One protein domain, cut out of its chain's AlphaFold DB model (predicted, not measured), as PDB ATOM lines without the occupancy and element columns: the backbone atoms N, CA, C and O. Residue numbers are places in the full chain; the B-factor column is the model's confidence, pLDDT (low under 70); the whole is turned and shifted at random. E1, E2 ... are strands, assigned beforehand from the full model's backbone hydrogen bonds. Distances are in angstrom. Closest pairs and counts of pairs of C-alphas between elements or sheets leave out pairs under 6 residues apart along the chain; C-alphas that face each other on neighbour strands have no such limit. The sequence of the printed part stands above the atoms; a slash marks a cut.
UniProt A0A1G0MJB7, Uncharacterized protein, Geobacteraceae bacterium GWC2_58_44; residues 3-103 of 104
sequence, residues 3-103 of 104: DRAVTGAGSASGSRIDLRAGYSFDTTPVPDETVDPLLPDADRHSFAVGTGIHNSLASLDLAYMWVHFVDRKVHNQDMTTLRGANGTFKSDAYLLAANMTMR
ATOM      1  N   ASP A   3       3.833   3.557 211.524       70.19
ATOM      2  CA  ASP A   3       2.866   3.040 212.492       70.19
ATOM      3  C   ASP A   3       1.461   3.053 211.865       70.19
ATOM      4  O   ASP A   3       1.084   3.992 211.155       70.19
ATOM      5  N   ARG A   4       0.698   1.974 212.042       69.50
ATOM      6  CA  ARG A   4      -0.610   1.767 211.399       69.50
ATOM      7  C   ARG A   4      -1.565   1.100 212.378       69.50
ATOM      8  O   ARG A   4      -1.300  -0.002 212.846       69.50
ATOM      9  N   ALA A   5      -2.716   1.727 212.597       70.94
ATOM     10  CA  ALA A   5      -3.795   1.193 213.415       70.94
ATOM     11  C   ALA A   5      -5.049   0.952 212.561       70.94
ATOM     12  O   ALA A   5      -5.487   1.816 211.799       70.94
ATOM     13  N   VAL A   6      -5.644  -0.232 212.699       76.19
ATOM     14  CA  VAL A   6      -6.911  -0.599 212.053       76.19
ATOM     15  C   VAL A   6      -7.826  -1.213 213.103       76.19
ATOM     16  O   VAL A   6      -7.415  -2.109 213.836       76.19
ATOM     17  N   THR A   7      -9.064  -0.734 213.177       74.50
ATOM     18  CA  THR A   7     -10.100  -1.245 214.087       74.50
ATOM     19  C   THR A   7     -11.418  -1.381 213.332       74.50
ATOM     20  O   THR A   7     -11.632  -0.672 212.355       74.50
ATOM     21  N   GLY A   8     -12.301  -2.291 213.746       74.25
ATOM     22  CA  GLY A   8     -13.577  -2.511 213.063       74.25
ATOM     23  C   GLY A   8     -14.694  -2.910 214.021       74.25
ATOM     24  O   GLY A   8     -14.447  -3.542 215.050       74.25
ATOM     25  N   ALA A   9     -15.926  -2.534 213.679       74.00
ATOM     26  CA  ALA A   9     -17.144  -2.863 214.413       74.00
ATOM     27  C   ALA A   9     -18.209  -3.428 213.456       74.00
ATOM     28  O   ALA A   9     -18.412  -2.920 212.351       74.00
ATOM     29  N   GLY A  10     -18.891  -4.500 213.870       73.81
ATOM     30  CA  GLY A  10     -19.922  -5.176 213.075       73.81
ATOM     31  C   GLY A  10     -21.303  -5.116 213.719       73.81
ATOM     32  O   GLY A  10     -21.418  -5.103 214.944       73.81
ATOM     33  N   SER A  11     -22.354  -5.109 212.895       71.44
ATOM     34  CA  SER A  11     -23.747  -5.227 213.339       71.44
ATOM     35  C   SER A  11     -24.322  -6.618 213.039       71.44
ATOM     36  O   SER A  11     -23.884  -7.315 212.120       71.44
ATOM     37  N   ALA A  12     -25.365  -7.012 213.778       60.22
ATOM     38  CA  ALA A  12     -26.075  -8.281 213.572       60.22
ATOM     39  C   ALA A  12     -26.740  -8.404 212.180       60.22
ATOM     40  O   ALA A  12     -27.087  -9.508 211.773       60.22
ATOM     41  N   SER A  13     -26.883  -7.301 211.427       63.38
ATOM     42  CA  SER A  13     -27.417  -7.303 210.055       63.38
ATOM     43  C   SER A  13     -26.391  -7.713 208.987       63.38
ATOM     44  O   SER A  13     -26.722  -7.707 207.804       63.38
ATOM     45  N   GLY A  14     -25.143  -8.019 209.369       73.50
ATOM     46  CA  GLY A  14     -24.058  -8.389 208.449       73.50
ATOM     47  C   GLY A  14     -23.284  -7.206 207.857       73.50
ATOM     48  O   GLY A  14     -22.356  -7.416 207.074       73.50
ATOM     49  N   SER A  15     -23.627  -5.975 208.245       85.06
ATOM     50  CA  SER A  15     -22.884  -4.773 207.866       85.06
ATOM     51  C   SER A  15     -21.685  -4.573 208.796       85.06
ATOM     52  O   SER A  15     -21.792  -4.749 210.013       85.06
ATOM     53  N   ARG A  16     -20.538  -4.195 208.230       91.12
ATOM     54  CA  ARG A  16     -19.297  -3.917 208.964       91.12
ATOM     55  C   ARG A  16     -18.744  -2.551 208.594       91.12
ATOM     56  O   ARG A  16     -18.796  -2.166 207.426       91.12
ATOM     57  N   ILE A  17     -18.229  -1.853 209.600       92.62
ATOM     58  CA  ILE A  17     -17.513  -0.593 209.439       92.62
ATOM     59  C   ILE A  17     -16.094  -0.772 209.969       92.62
ATOM     60  O   ILE A  17     -15.910  -1.173 211.120       92.62
ATOM     61  N   ASP A  18     -15.116  -0.430 209.140       94.19
ATOM     62  CA  ASP A  18     -13.701  -0.408 209.488       94.19
ATOM     63  C   ASP A  18     -13.216   1.038 209.585       94.19
ATOM     64  O   ASP A  18     -13.521   1.862 208.727       94.19
ATOM     65  N   LEU A  19     -12.411   1.337 210.598       94.00
ATOM     66  CA  LEU A  19     -11.700   2.599 210.757       94.00
ATOM     67  C   LEU A  19     -10.195   2.347 210.667       94.00
ATOM     68  O   LEU A  19      -9.654   1.432 211.297       94.00
ATOM     69  N   ARG A  20      -9.509   3.176 209.882       94.50
ATOM     70  CA  ARG A  20      -8.065   3.096 209.644       94.50
ATOM     71  C   ARG A  20      -7.421   4.429 209.979       94.50
ATOM     72  O   ARG A  20      -7.926   5.477 209.583       94.50
ATOM     73  N   ALA A  21      -6.289   4.377 210.663       94.81
ATOM     74  CA  ALA A  21      -5.415   5.515 210.881       94.81
ATOM     75  C   ALA A  21      -3.959   5.080 210.696       94.81
ATOM     76  O   ALA A  21      -3.591   3.935 210.970       94.81
ATOM     77  N   GLY A  22      -3.116   5.978 210.212       95.12
ATOM     78  CA  GLY A  22      -1.712   5.674 209.991       95.12
ATOM     79  C   GLY A  22      -0.838   6.909 210.033       95.12
ATOM     80  O   GLY A  22      -1.275   8.014 209.713       95.12
ATOM     81  N   TYR A  23       0.412   6.678 210.405       96.44
ATOM     82  CA  TYR A  23       1.465   7.669 210.409       96.44
ATOM     83  C   TYR A  23       2.740   7.080 209.800       96.44
ATOM     84  O   TYR A  23       3.119   5.941 210.087       96.44
ATOM     85  N   SER A  24       3.436   7.858 208.980       96.38
ATOM     86  CA  SER A  24       4.786   7.520 208.531       96.38
ATOM     87  C   SER A  24       5.710   8.719 208.588       96.38
ATOM     88  O   SER A  24       5.318   9.834 208.250       96.38
ATOM     89  N   PHE A  25       6.957   8.440 208.952       96.25
ATOM     90  CA  PHE A  25       8.080   9.339 208.734       96.25
ATOM     91  C   PHE A  25       9.012   8.731 207.689       96.25
ATOM     92  O   PHE A  25       9.469   7.588 207.862       96.25
ATOM     93  N   ASP A  26       9.247   9.494 206.626       94.94
ATOM     94  CA  ASP A  26      10.097   9.146 205.491       94.94
ATOM     95  C   ASP A  26      11.208  10.191 205.359       94.94
ATOM     96  O   ASP A  26      10.931  11.391 205.320       94.94
ATOM     97  N   THR A  27      12.454   9.723 205.363       94.50
ATOM     98  CA  THR A  27      13.652  10.565 205.285       94.50
ATOM     99  C   THR A  27      14.096  10.682 203.840       94.50
ATOM    100  O   THR A  27      14.243   9.658 203.168       94.50
ATOM    101  N   THR A  28      14.375  11.894 203.372       91.69
ATOM    102  CA  THR A  28      14.870  12.075 202.009       91.69
ATOM    103  C   THR A  28      16.274  11.478 201.862       91.69
ATOM    104  O   THR A  28      17.145  11.702 202.707       91.69
ATOM    105  N   PRO A  29      16.541  10.723 200.783       92.00
ATOM    106  CA  PRO A  29      17.893  10.300 200.457       92.00
ATOM    107  C   PRO A  29      18.699  11.411 199.767       92.00
ATOM    108  O   PRO A  29      19.863  11.172 199.453       92.00
ATOM    109  N   VAL A  30      18.099  12.575 199.471       90.31
ATOM    110  CA  VAL A  30      18.707  13.643 198.664       90.31
ATOM    111  C   VAL A  30      19.634  14.519 199.524       90.31
ATOM    112  O   VAL A  30      19.160  15.246 200.406       90.31
ATOM    113  N   PRO A  31      20.956  14.510 199.257       87.75
ATOM    114  CA  PRO A  31      21.907  15.377 199.947       87.75
ATOM    115  C   PRO A  31      21.675  16.857 199.633       87.75
ATOM    116  O   PRO A  31      21.317  17.202 198.501       87.75
ATOM    117  N   ASP A  32      21.950  17.727 200.609       84.75
ATOM    118  CA  ASP A  32      21.784  19.188 200.523       84.75
ATOM    119  C   ASP A  32      22.470  19.808 199.299       84.75
ATOM    120  O   ASP A  32      21.944  20.726 198.671       84.75
ATOM    121  N   GLU A  33      23.630  19.276 198.923       83.38
ATOM    122  CA  GLU A  33      24.444  19.773 197.819       83.38
ATOM    123  C   GLU A  33      23.767  19.565 196.460       83.38
ATOM    124  O   GLU A  33      24.041  20.302 195.516       83.38
ATOM    125  N   THR A  34      22.865  18.586 196.359       86.00
ATOM    126  CA  THR A  34      22.231  18.162 195.098       86.00
ATOM    127  C   THR A  34      20.751  18.514 194.997       86.00
ATOM    128  O   THR A  34      20.144  18.261 193.957       86.00
ATOM    129  N   VAL A  35      20.166  19.102 196.047       86.19
ATOM    130  CA  VAL A  35      18.770  19.553 196.023       86.19
ATOM    131  C   VAL A  35      18.596  20.638 194.960       86.19
ATOM    132  O   VAL A  35      19.369  21.596 194.889       86.19
ATOM    133  N   ASP A  36      17.545  20.498 194.158       82.81
ATOM    134  CA  ASP A  36      17.200  21.422 193.083       82.81
ATOM    135  C   ASP A  36      15.817  22.055 193.334       82.81
ATOM    136  O   ASP A  36      14.912  21.366 193.810       82.81
ATOM    137  N   PRO A  37      15.600  23.344 193.004       81.00
ATOM    138  CA  PRO A  37      14.303  24.006 193.177       81.00
ATOM    139  C   PRO A  37      13.128  23.352 192.460       81.00
ATOM    140  O   PRO A  37      11.987  23.558 192.870       81.00
ATOM    141  N   LEU A  38      13.375  22.626 191.367       83.56
ATOM    142  CA  LEU A  38      12.342  21.913 190.626       83.56
ATOM    143  C   LEU A  38      11.833  20.696 191.403       83.56
ATOM    144  O   LEU A  38      10.672  20.317 191.259       83.56
ATOM    145  N   LEU A  39      12.696  20.092 192.222       84.69
ATOM    146  CA  LEU A  39      12.405  18.921 193.045       84.69
ATOM    147  C   LEU A  39      12.992  19.119 194.450       84.69
ATOM    148  O   LEU A  39      13.976  18.460 194.803       84.69
ATOM    149  N   PRO A  40      12.407  20.021 195.263       82.94
ATOM    150  CA  PRO A  40      12.906  20.320 196.596       82.94
ATOM    151  C   PRO A  40      12.460  19.228 197.574       82.94
ATOM    152  O   PRO A  40      11.612  19.450 198.437       82.94
ATOM    153  N   ASP A  41      12.987  18.020 197.376       91.00
ATOM    154  CA  ASP A  41      12.680  16.874 198.220       91.00
ATOM    155  C   ASP A  41      13.150  17.115 199.658       91.00
ATOM    156  O   ASP A  41      14.159  17.780 199.918       91.00
ATOM    157  N   ALA A  42      12.383  16.577 200.595       93.75
ATOM    158  CA  ALA A  42      12.602  16.752 202.015       93.75
ATOM    159  C   ALA A  42      12.043  15.563 202.793       93.75
ATOM    160  O   ALA A  42      11.191  14.807 202.303       93.75
ATOM    161  N   ASP A  43      12.503  15.444 204.036       95.56
ATOM    162  CA  ASP A  43      11.863  14.591 205.027       95.56
ATOM    163  C   ASP A  43      10.378  14.934 205.121       95.56
ATOM    164  O   ASP A  43       9.975  16.094 204.992       95.56
ATOM    165  N   ARG A  44       9.544  13.925 205.355       96.50
ATOM    166  CA  ARG A  44       8.095  14.112 205.356       96.50
ATOM    167  C   ARG A  44       7.399  13.302 206.435       96.50
ATOM    168  O   ARG A  44       7.682  12.122 206.658       96.50
ATOM    169  N   HIS A  45       6.418  13.946 207.052       97.31
ATOM    170  CA  HIS A  45       5.422  13.321 207.906       97.31
ATOM    171  C   HIS A  45       4.174  13.053 207.075       97.31
ATOM    172  O   HIS A  45       3.685  13.945 206.389       97.31
ATOM    173  N   SER A  46       3.631  11.841 207.120       97.75
ATOM    174  CA  SER A  46       2.350  11.527 206.479       97.75
ATOM    175  C   SER A  46       1.355  11.035 207.513       97.75
ATOM    176  O   SER A  46       1.658  10.114 208.267       97.75
ATOM    177  N   PHE A  47       0.167  11.628 207.520       97.69
ATOM    178  CA  PHE A  47      -0.948  11.283 208.391       97.69
ATOM    179  C   PHE A  47      -2.112  10.830 207.525       97.69
ATOM    180  O   PHE A  47      -2.580  11.588 206.678       97.69
ATOM    181  N   ALA A  48      -2.585   9.608 207.731       97.75
ATOM    182  CA  ALA A  48      -3.673   9.029 206.960       97.75
ATOM    183  C   ALA A  48      -4.825   8.609 207.868       97.75
ATOM    184  O   ALA A  48      -4.612   8.049 208.942       97.75
ATOM    185  N   VAL A  49      -6.049   8.827 207.395       97.44
ATOM    186  CA  VAL A  49      -7.281   8.309 207.994       97.44
ATOM    187  C   VAL A  49      -8.176   7.733 206.906       97.44
ATOM    188  O   VAL A  49      -8.168   8.194 205.764       97.44
ATOM    189  N   GLY A  50      -8.959   6.718 207.245       96.81
ATOM    190  CA  GLY A  50      -9.886   6.110 206.304       96.81
ATOM    191  C   GLY A  50     -10.999   5.331 206.981       96.81
ATOM    192  O   GLY A  50     -10.907   4.959 208.150       96.81
ATOM    193  N   THR A  51     -12.054   5.089 206.214       96.31
ATOM    194  CA  THR A  51     -13.219   4.315 206.628       96.31
ATOM    195  C   THR A  51     -13.631   3.350 205.527       96.31
ATOM    196  O   THR A  51     -13.523   3.678 204.345       96.31
ATOM    197  N   GLY A  52     -14.079   2.164 205.919       96.31
ATOM    198  CA  GLY A  52     -14.612   1.142 205.027       96.31
ATOM    199  C   GLY A  52     -16.014   0.745 205.463       96.31
ATOM    200  O   GLY A  52     -16.232   0.450 206.635       96.31
ATOM    201  N   ILE A  53     -16.974   0.745 204.541       94.25
ATOM    202  CA  ILE A  53     -18.343   0.275 204.766       94.25
ATOM    203  C   ILE A  53     -18.553  -0.961 203.902       94.25
ATOM    204  O   ILE A  53     -18.450  -0.901 202.677       94.25
ATOM    205  N   HIS A  54     -18.874  -2.082 204.541       93.81
ATOM    206  CA  HIS A  54     -18.960  -3.386 203.891       93.81
ATOM    207  C   HIS A  54     -20.291  -4.061 204.223       93.81
ATOM    208  O   HIS A  54     -20.710  -4.097 205.381       93.81
ATOM    209  N   ASN A  55     -20.935  -4.646 203.217       91.44
ATOM    210  CA  ASN A  55     -22.082  -5.535 203.387       91.44
ATOM    211  C   ASN A  55     -21.951  -6.767 202.469       91.44
ATOM    212  O   ASN A  55     -20.894  -7.015 201.886       91.44
ATOM    213  N   SER A  56     -23.001  -7.584 202.377       91.25
ATOM    214  CA  SER A  56     -22.991  -8.815 201.575       91.25
ATOM    215  C   SER A  56     -22.923  -8.582 200.060       91.25
ATOM    216  O   SER A  56     -22.532  -9.497 199.340       91.25
ATOM    217  N   LEU A  57     -23.281  -7.391 199.576       93.00
ATOM    218  CA  LEU A  57     -23.412  -7.067 198.153       93.00
ATOM    219  C   LEU A  57     -22.279  -6.170 197.645       93.00
ATOM    220  O   LEU A  57     -21.863  -6.292 196.494       93.00
ATOM    221  N   ALA A  58     -21.773  -5.273 198.490       94.38
ATOM    222  CA  ALA A  58     -20.785  -4.281 198.102       94.38
ATOM    223  C   ALA A  58     -19.894  -3.831 199.267       94.38
ATOM    224  O   ALA A  58     -20.212  -4.008 200.448       94.38
ATOM    225  N   SER A  59     -18.788  -3.191 198.903       95.62
ATOM    226  CA  SER A  59     -17.907  -2.467 199.812       95.62
ATOM    227  C   SER A  59     -17.471  -1.131 199.228       95.62
ATOM    228  O   SER A  59     -17.231  -1.027 198.024       95.62
ATOM    229  N   LEU A  60     -17.363  -0.128 200.098       96.25
ATOM    230  CA  LEU A  60     -16.882   1.216 199.803       96.25
ATOM    231  C   LEU A  60     -15.805   1.588 200.820       96.25
ATOM    232  O   LEU A  60     -16.078   1.596 202.017       96.25
ATOM    233  N   ASP A  61     -14.623   1.955 200.344       97.50
ATOM    234  CA  ASP A  61     -13.534   2.477 201.164       97.50
ATOM    235  C   ASP A  61     -13.235   3.920 200.758       97.50
ATOM    236  O   ASP A  61     -13.114   4.227 199.573       97.50
ATOM    237  N   LEU A  62     -13.087   4.798 201.745       98.19
ATOM    238  CA  LEU A  62     -12.688   6.194 201.582       98.19
ATOM    239  C   LEU A  62     -11.457   6.466 202.443       98.19
ATOM    240  O   LEU A  62     -11.392   6.026 203.592       98.19
ATOM    241  N   ALA A  63     -10.494   7.213 201.914       98.06
ATOM    242  CA  ALA A  63      -9.302   7.600 202.653       98.06
ATOM    243  C   ALA A  63      -8.843   9.017 202.310       98.06
ATOM    244  O   ALA A  63      -9.014   9.504 201.191       98.06
ATOM    245  N   TYR A  64      -8.217   9.650 203.294       98.38
ATOM    246  CA  TYR A  64      -7.550  10.933 203.180       98.38
ATOM    247  C   TYR A  64      -6.157  10.834 203.799       98.38
ATOM    248  O   TYR A  64      -5.985  10.231 204.861       98.38
ATOM    249  N   MET A  65      -5.170  11.439 203.146       98.50
ATOM    250  CA  MET A  65      -3.823  11.576 203.681       98.50
ATOM    251  C   MET A  65      -3.322  13.006 203.511       98.50
ATOM    252  O   MET A  65      -3.388  13.566 202.419       98.50
ATOM    253  N   TRP A  66      -2.777  13.561 204.586       98.31
ATOM    254  CA  TRP A  66      -1.997  14.791 204.561       98.31
ATOM    255  C   TRP A  66      -0.519  14.448 204.712       98.31
ATOM    256  O   TRP A  66      -0.137  13.689 205.605       98.31
ATOM    257  N   VAL A  67       0.301  14.999 203.826       98.12
ATOM    258  CA  VAL A  67       1.756  14.896 203.869       98.12
ATOM    259  C   VAL A  67       2.321  16.282 204.118       98.12
ATOM    260  O   VAL A  67       2.103  17.186 203.315       98.12
ATOM    261  N   HIS A  68       3.059  16.420 205.210       97.44
ATOM    262  CA  HIS A  68       3.791  17.622 205.563       97.44
ATOM    263  C   HIS A  68       5.279  17.403 205.293       97.44
ATOM    264  O   HIS A  68       5.884  16.500 205.880       97.44
ATOM    265  N   PHE A  69       5.859  18.208 204.405       96.44
ATOM    266  CA  PHE A  69       7.296  18.200 204.153       96.44
ATOM    267  C   PHE A  69       7.987  19.123 205.153       96.44
ATOM    268  O   PHE A  69       7.564  20.260 205.351       96.44
ATOM    269  N   VAL A  70       9.062  18.636 205.769       95.50
ATOM    270  CA  VAL A  70       9.910  19.445 206.645       95.50
ATOM    271  C   VAL A  70      10.555  20.547 205.810       95.50
ATOM    272  O   VAL A  70      11.110  20.282 204.744       95.50
ATOM    273  N   ASP A  71      10.492  21.785 206.303       93.81
ATOM    274  CA  ASP A  71      11.097  22.942 205.643       93.81
ATOM    275  C   ASP A  71      12.568  22.663 205.287       93.81
ATOM    276  O   ASP A  71      13.410  22.431 206.160       93.81
ATOM    277  N   ARG A  72      12.898  22.732 203.993       89.19
ATOM    278  CA  ARG A  72      14.255  22.475 203.491       89.19
ATOM    279  C   ARG A  72      14.919  23.786 203.115       89.19
ATOM    280  O   ARG A  72      14.461  24.491 202.214       89.19
ATOM    281  N   LYS A  73      16.011  24.123 203.802       89.75
ATOM    282  CA  LYS A  73      16.835  25.291 203.485       89.75
ATOM    283  C   LYS A  73      18.008  24.862 202.611       89.75
ATOM    284  O   LYS A  73      18.841  24.090 203.060       89.75
ATOM    285  N   VAL A  74      18.072  25.385 201.392       88.62
ATOM    286  CA  VAL A  74      19.100  25.041 200.406       88.62
ATOM    287  C   VAL A  74      20.065  26.206 200.261       88.62
ATOM    288  O   VAL A  74      19.647  27.365 200.154       88.62
ATOM    289  N   HIS A  75      21.354  25.875 200.277       88.62
ATOM    290  CA  HIS A  75      22.464  26.805 200.117       88.62
ATOM    291  C   HIS A  75      23.557  26.198 199.229       88.62
ATOM    292  O   HIS A  75      24.677  25.982 199.686       88.62
ATOM    293  N   ASN A  76      23.223  25.880 197.975       87.50
ATOM    294  CA  ASN A  76      24.138  25.205 197.046       87.50
ATOM    295  C   ASN A  76      24.448  26.019 195.780       87.50
ATOM    296  O   ASN A  76      24.922  25.457 194.794       87.50
ATOM    297  N   GLN A  77      24.199  27.337 195.784       88.88
ATOM    298  CA  GLN A  77      24.636  28.173 194.664       88.88
ATOM    299  C   GLN A  77      26.151  28.308 194.593       88.88
ATOM    300  O   GLN A  77      26.805  28.785 195.521       88.88
ATOM    301  N   ASP A  78      26.676  28.000 193.417       88.75
ATOM    302  CA  ASP A  78      28.021  28.359 193.017       88.75
ATOM    303  C   ASP A  78      28.021  29.791 192.465       88.75
ATOM    304  O   ASP A  78      27.494  30.072 191.387       88.75
ATOM    305  N   MET A  79      28.643  30.707 193.206       87.69
ATOM    306  CA  MET A  79      28.728  32.125 192.843       87.69
ATOM    307  C   MET A  79      29.653  32.402 191.650       87.69
ATOM    308  O   MET A  79      29.625  33.504 191.107       87.69
ATOM    309  N   THR A  80      30.469  31.431 191.233       91.12
ATOM    310  CA  THR A  80      31.356  31.556 190.069       91.12
ATOM    311  C   THR A  80      30.645  31.185 188.774       91.12
ATOM    312  O   THR A  80      30.804  31.872 187.766       91.12
ATOM    313  N   THR A  81      29.823  30.131 188.802       90.81
ATOM    314  CA  THR A  81      29.066  29.655 187.634       90.81
ATOM    315  C   THR A  81      27.621  30.152 187.602       90.81
ATOM    316  O   THR A  81      26.955  30.007 186.578       90.81
ATOM    317  N   LEU A  82      27.140  30.761 188.694       85.62
ATOM    318  CA  LEU A  82      25.755  31.202 188.911       85.62
ATOM    319  C   LEU A  82      24.728  30.065 188.775       85.62
ATOM    320  O   LEU A  82      23.580  30.290 188.388       85.62
ATOM    321  N   ARG A  83      25.140  28.829 189.081       85.25
ATOM    322  CA  ARG A  83      24.293  27.627 189.047       85.25
ATOM    323  C   ARG A  83      23.947  27.170 190.464       85.25
ATOM    324  O   ARG A  83      24.690  27.447 191.398       85.25
ATOM    325  N   GLY A  84      22.835  26.449 190.606       84.88
ATOM    326  CA  GLY A  84      22.296  25.996 191.896       84.88
ATOM    327  C   GLY A  84      21.236  26.945 192.454       84.88
ATOM    328  O   GLY A  84      20.792  27.876 191.770       84.88
ATOM    329  N   ALA A  85      20.837  26.730 193.709       84.69
ATOM    330  CA  ALA A  85      19.779  27.505 194.340       84.69
ATOM    331  C   ALA A  85      20.022  27.843 195.810       84.69
ATOM    332  O   ALA A  85      20.587  27.082 196.589       84.69
ATOM    333  N   ASN A  86      19.544  29.024 196.183       89.31
ATOM    334  CA  ASN A  86      19.485  29.474 197.560       89.31
ATOM    335  C   ASN A  86      18.021  29.756 197.894       89.31
ATOM    336  O   ASN A  86      17.369  30.532 197.194       89.31
ATOM    337  N   GLY A  87      17.495  29.144 198.950       88.88
ATOM    338  CA  GLY A  87      16.088  29.317 199.304       88.88
ATOM    339  C   GLY A  87      15.624  28.442 200.458       88.88
ATOM    340  O   GLY A  87      16.367  27.618 200.982       88.88
ATOM    341  N   THR A  88      14.377  28.643 200.880       92.00
ATOM    342  CA  THR A  88      13.672  27.737 201.794       92.00
ATOM    343  C   THR A  88      12.429  27.233 201.089       92.00
ATOM    344  O   THR A  88      11.591  28.033 200.677       92.00
ATOM    345  N   PHE A  89      12.324  25.918 200.948       90.81
ATOM    346  CA  PHE A  89      11.199  25.258 200.306       90.81
ATOM    347  C   PHE A  89      10.255  24.708 201.366       90.81
ATOM    348  O   PHE A  89      10.695  24.091 202.336       90.81
ATOM    349  N   LYS A  90       8.961  24.961 201.164       93.56
ATOM    350  CA  LYS A  90       7.871  24.502 202.025       93.56
ATOM    351  C   LYS A  90       6.806  23.868 201.149       93.56
ATOM    352  O   LYS A  90       6.474  24.431 200.104       93.56
ATOM    353  N   SER A  91       6.286  22.716 201.552       93.19
ATOM    354  CA  SER A  91       5.275  22.010 200.774       93.19
ATOM    355  C   SER A  91       4.368  21.168 201.660       93.19
ATOM    356  O   SER A  91       4.798  20.598 202.660       93.19
ATOM    357  N   ASP A  92       3.117  21.051 201.232       96.12
ATOM    358  CA  ASP A  92       2.135  20.131 201.785       96.12
ATOM    359  C   ASP A  92       1.423  19.429 200.627       96.12
ATOM    360  O   ASP A  92       1.141  20.042 199.592       96.12
ATOM    361  N   ALA A  93       1.095  18.150 200.803       97.25
ATOM    362  CA  ALA A  93       0.294  17.391 199.850       97.25
ATOM    363  C   ALA A  93      -0.952  16.799 200.512       97.25
ATOM    364  O   ALA A  93      -0.921  16.329 201.649       97.25
ATOM    365  N   TYR A  94      -2.046  16.795 199.756       98.06
ATOM    366  CA  TYR A  94      -3.363  16.338 200.184       98.06
ATOM    367  C   TYR A  94      -3.834  15.260 199.213       98.06
ATOM    368  O   TYR A  94      -3.993  15.526 198.022       98.06
ATOM    369  N   LEU A  95      -4.031  14.037 199.701       98.38
ATOM    370  CA  LEU A  95      -4.435  12.898 198.886       98.38
ATOM    371  C   LEU A  95      -5.811  12.411 199.324       98.38
ATOM    372  O   LEU A  95      -6.064  12.210 200.510       98.38
ATOM    373  N   LEU A  96      -6.680  12.187 198.343       98.19
ATOM    374  CA  LEU A  96      -8.002  11.598 198.512       98.19
ATOM    375  C   LEU A  96      -8.042  10.286 197.735       98.19
ATOM    376  O   LEU A  96      -7.588  10.229 196.592       98.19
ATOM    377  N   ALA A  97      -8.595   9.242 198.340       98.06
ATOM    378  CA  ALA A  97      -8.782   7.954 197.690       98.06
ATOM    379  C   ALA A  97     -10.179   7.405 197.971       98.06
ATOM    380  O   ALA A  97     -10.717   7.556 199.070       98.06
ATOM    381  N   ALA A  98     -10.743   6.739 196.970       97.75
ATOM    382  CA  ALA A  98     -11.999   6.020 197.068       97.75
ATOM    383  C   ALA A  98     -11.880   4.704 196.298       97.75
ATOM    384  O   ALA A  98     -11.348   4.687 195.190       97.75
ATOM    385  N   ASN A  99     -12.383   3.615 196.872       98.00
ATOM    386  CA  ASN A  99     -12.452   2.310 196.225       98.00
ATOM    387  C   ASN A  99     -13.834   1.705 196.427       98.00
ATOM    388  O   ASN A  99     -14.434   1.849 197.488       98.00
ATOM    389  N   MET A 100     -14.326   0.997 195.414       96.81
ATOM    390  CA  MET A 100     -15.616   0.325 195.465       96.81
ATOM    391  C   MET A 100     -15.501  -1.080 194.889       96.81
ATOM    392  O   MET A 100     -14.803  -1.310 193.902       96.81
ATOM    393  N   THR A 101     -16.195  -2.035 195.495       96.69
ATOM    394  CA  THR A 101     -16.288  -3.410 194.995       96.69
ATOM    395  C   THR A 101     -17.728  -3.881 195.098       96.69
ATOM    396  O   THR A 101     -18.396  -3.624 196.096       96.69
ATOM    397  N   MET A 102     -18.205  -4.573 194.068       94.69
ATOM    398  CA  MET A 102     -19.554  -5.130 193.996       94.69
ATOM    399  C   MET A 102     -19.464  -6.621 193.682       94.69
ATOM    400  O   MET A 102     -18.624  -7.034 192.882       94.69
ATOM    401  N   ARG A 103     -20.315  -7.426 194.317       89.56
ATOM    402  CA  ARG A 103     -20.483  -8.845 193.989       89.56
ATOM    403  C   ARG A 103     -21.640  -8.971 193.001       89.56
ATOM    404  O   ARG A 103     -22.740  -8.515 193.309       89.56
TER     405      ARG A 103
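What this domain is: This is residues 3 to 103 of the 104 residues of an uncharacterized protein of Geobacteraceae bacterium GWC2_58_44 (UniProt A0A1G0MJB7). A long, twisted wall of five antiparallel strands, E1 to E4 and E7, runs along the rod-shaped model, and the small two-stranded hairpin E5 and E6 carries the line of E4 and E7 on beyond one end. The loop of residues 27 to 43 lies at that same end. The printed part has 101 residues, with no named helix and seven strands, E1 to E7; the large sheet's order is E1, E2, E3, E4, E7, and the class is all strand. The whole is extended, with a radius of gyration of the C-alphas of 20.8 A and spans of 73 by 23 by 17 A.

How they stand to each other: E1, residues 3 to 10, and E2, residues 16 to 26, form a hairpin at 176 degrees, with N 5 and O 21 2.9 A apart. E3, residues 44 to 54, is antiparallel to E2, with N 20 and O 50 2.9 A apart. E4, residues 58 to 69, pairs with E3, with N 49 and O 64 2.9 A apart; E1 to E4 make a meander, each strand the antiparallel neighbour of the one before. E4 runs on into E5, residues 72 to 75, at 37 degrees. E5 and E6, residues 86 to 89, form a hairpin, with N 74 and O 87 2.8 A apart. E6 runs on into E7, residues 92 to 102, at 40 degrees. E7, an edge strand like E1, is antiparallel to E4, with N 63 and O 97 2.9 A apart.

Where its parts are: E1, 24.2 A long, begins at C-alpha 3 (2.866, 3.040, 212.492). E2 measures 32.4 A, E3 32.3 A and E4 36.5 A. E5 and E6 have four residues each. E7, 34.2 A, ends at C-alpha 102 (-19.554, -5.130, 193.996).

The domain as a whole: The C-alphas of Ala 12 and Thr 80, the two farthest apart, are 73.7 A apart. The printed part has no cut, and the link from E2 to E3 is long, with 17 residues. The pLDDT is under 70 at residues 4, 12 and 13.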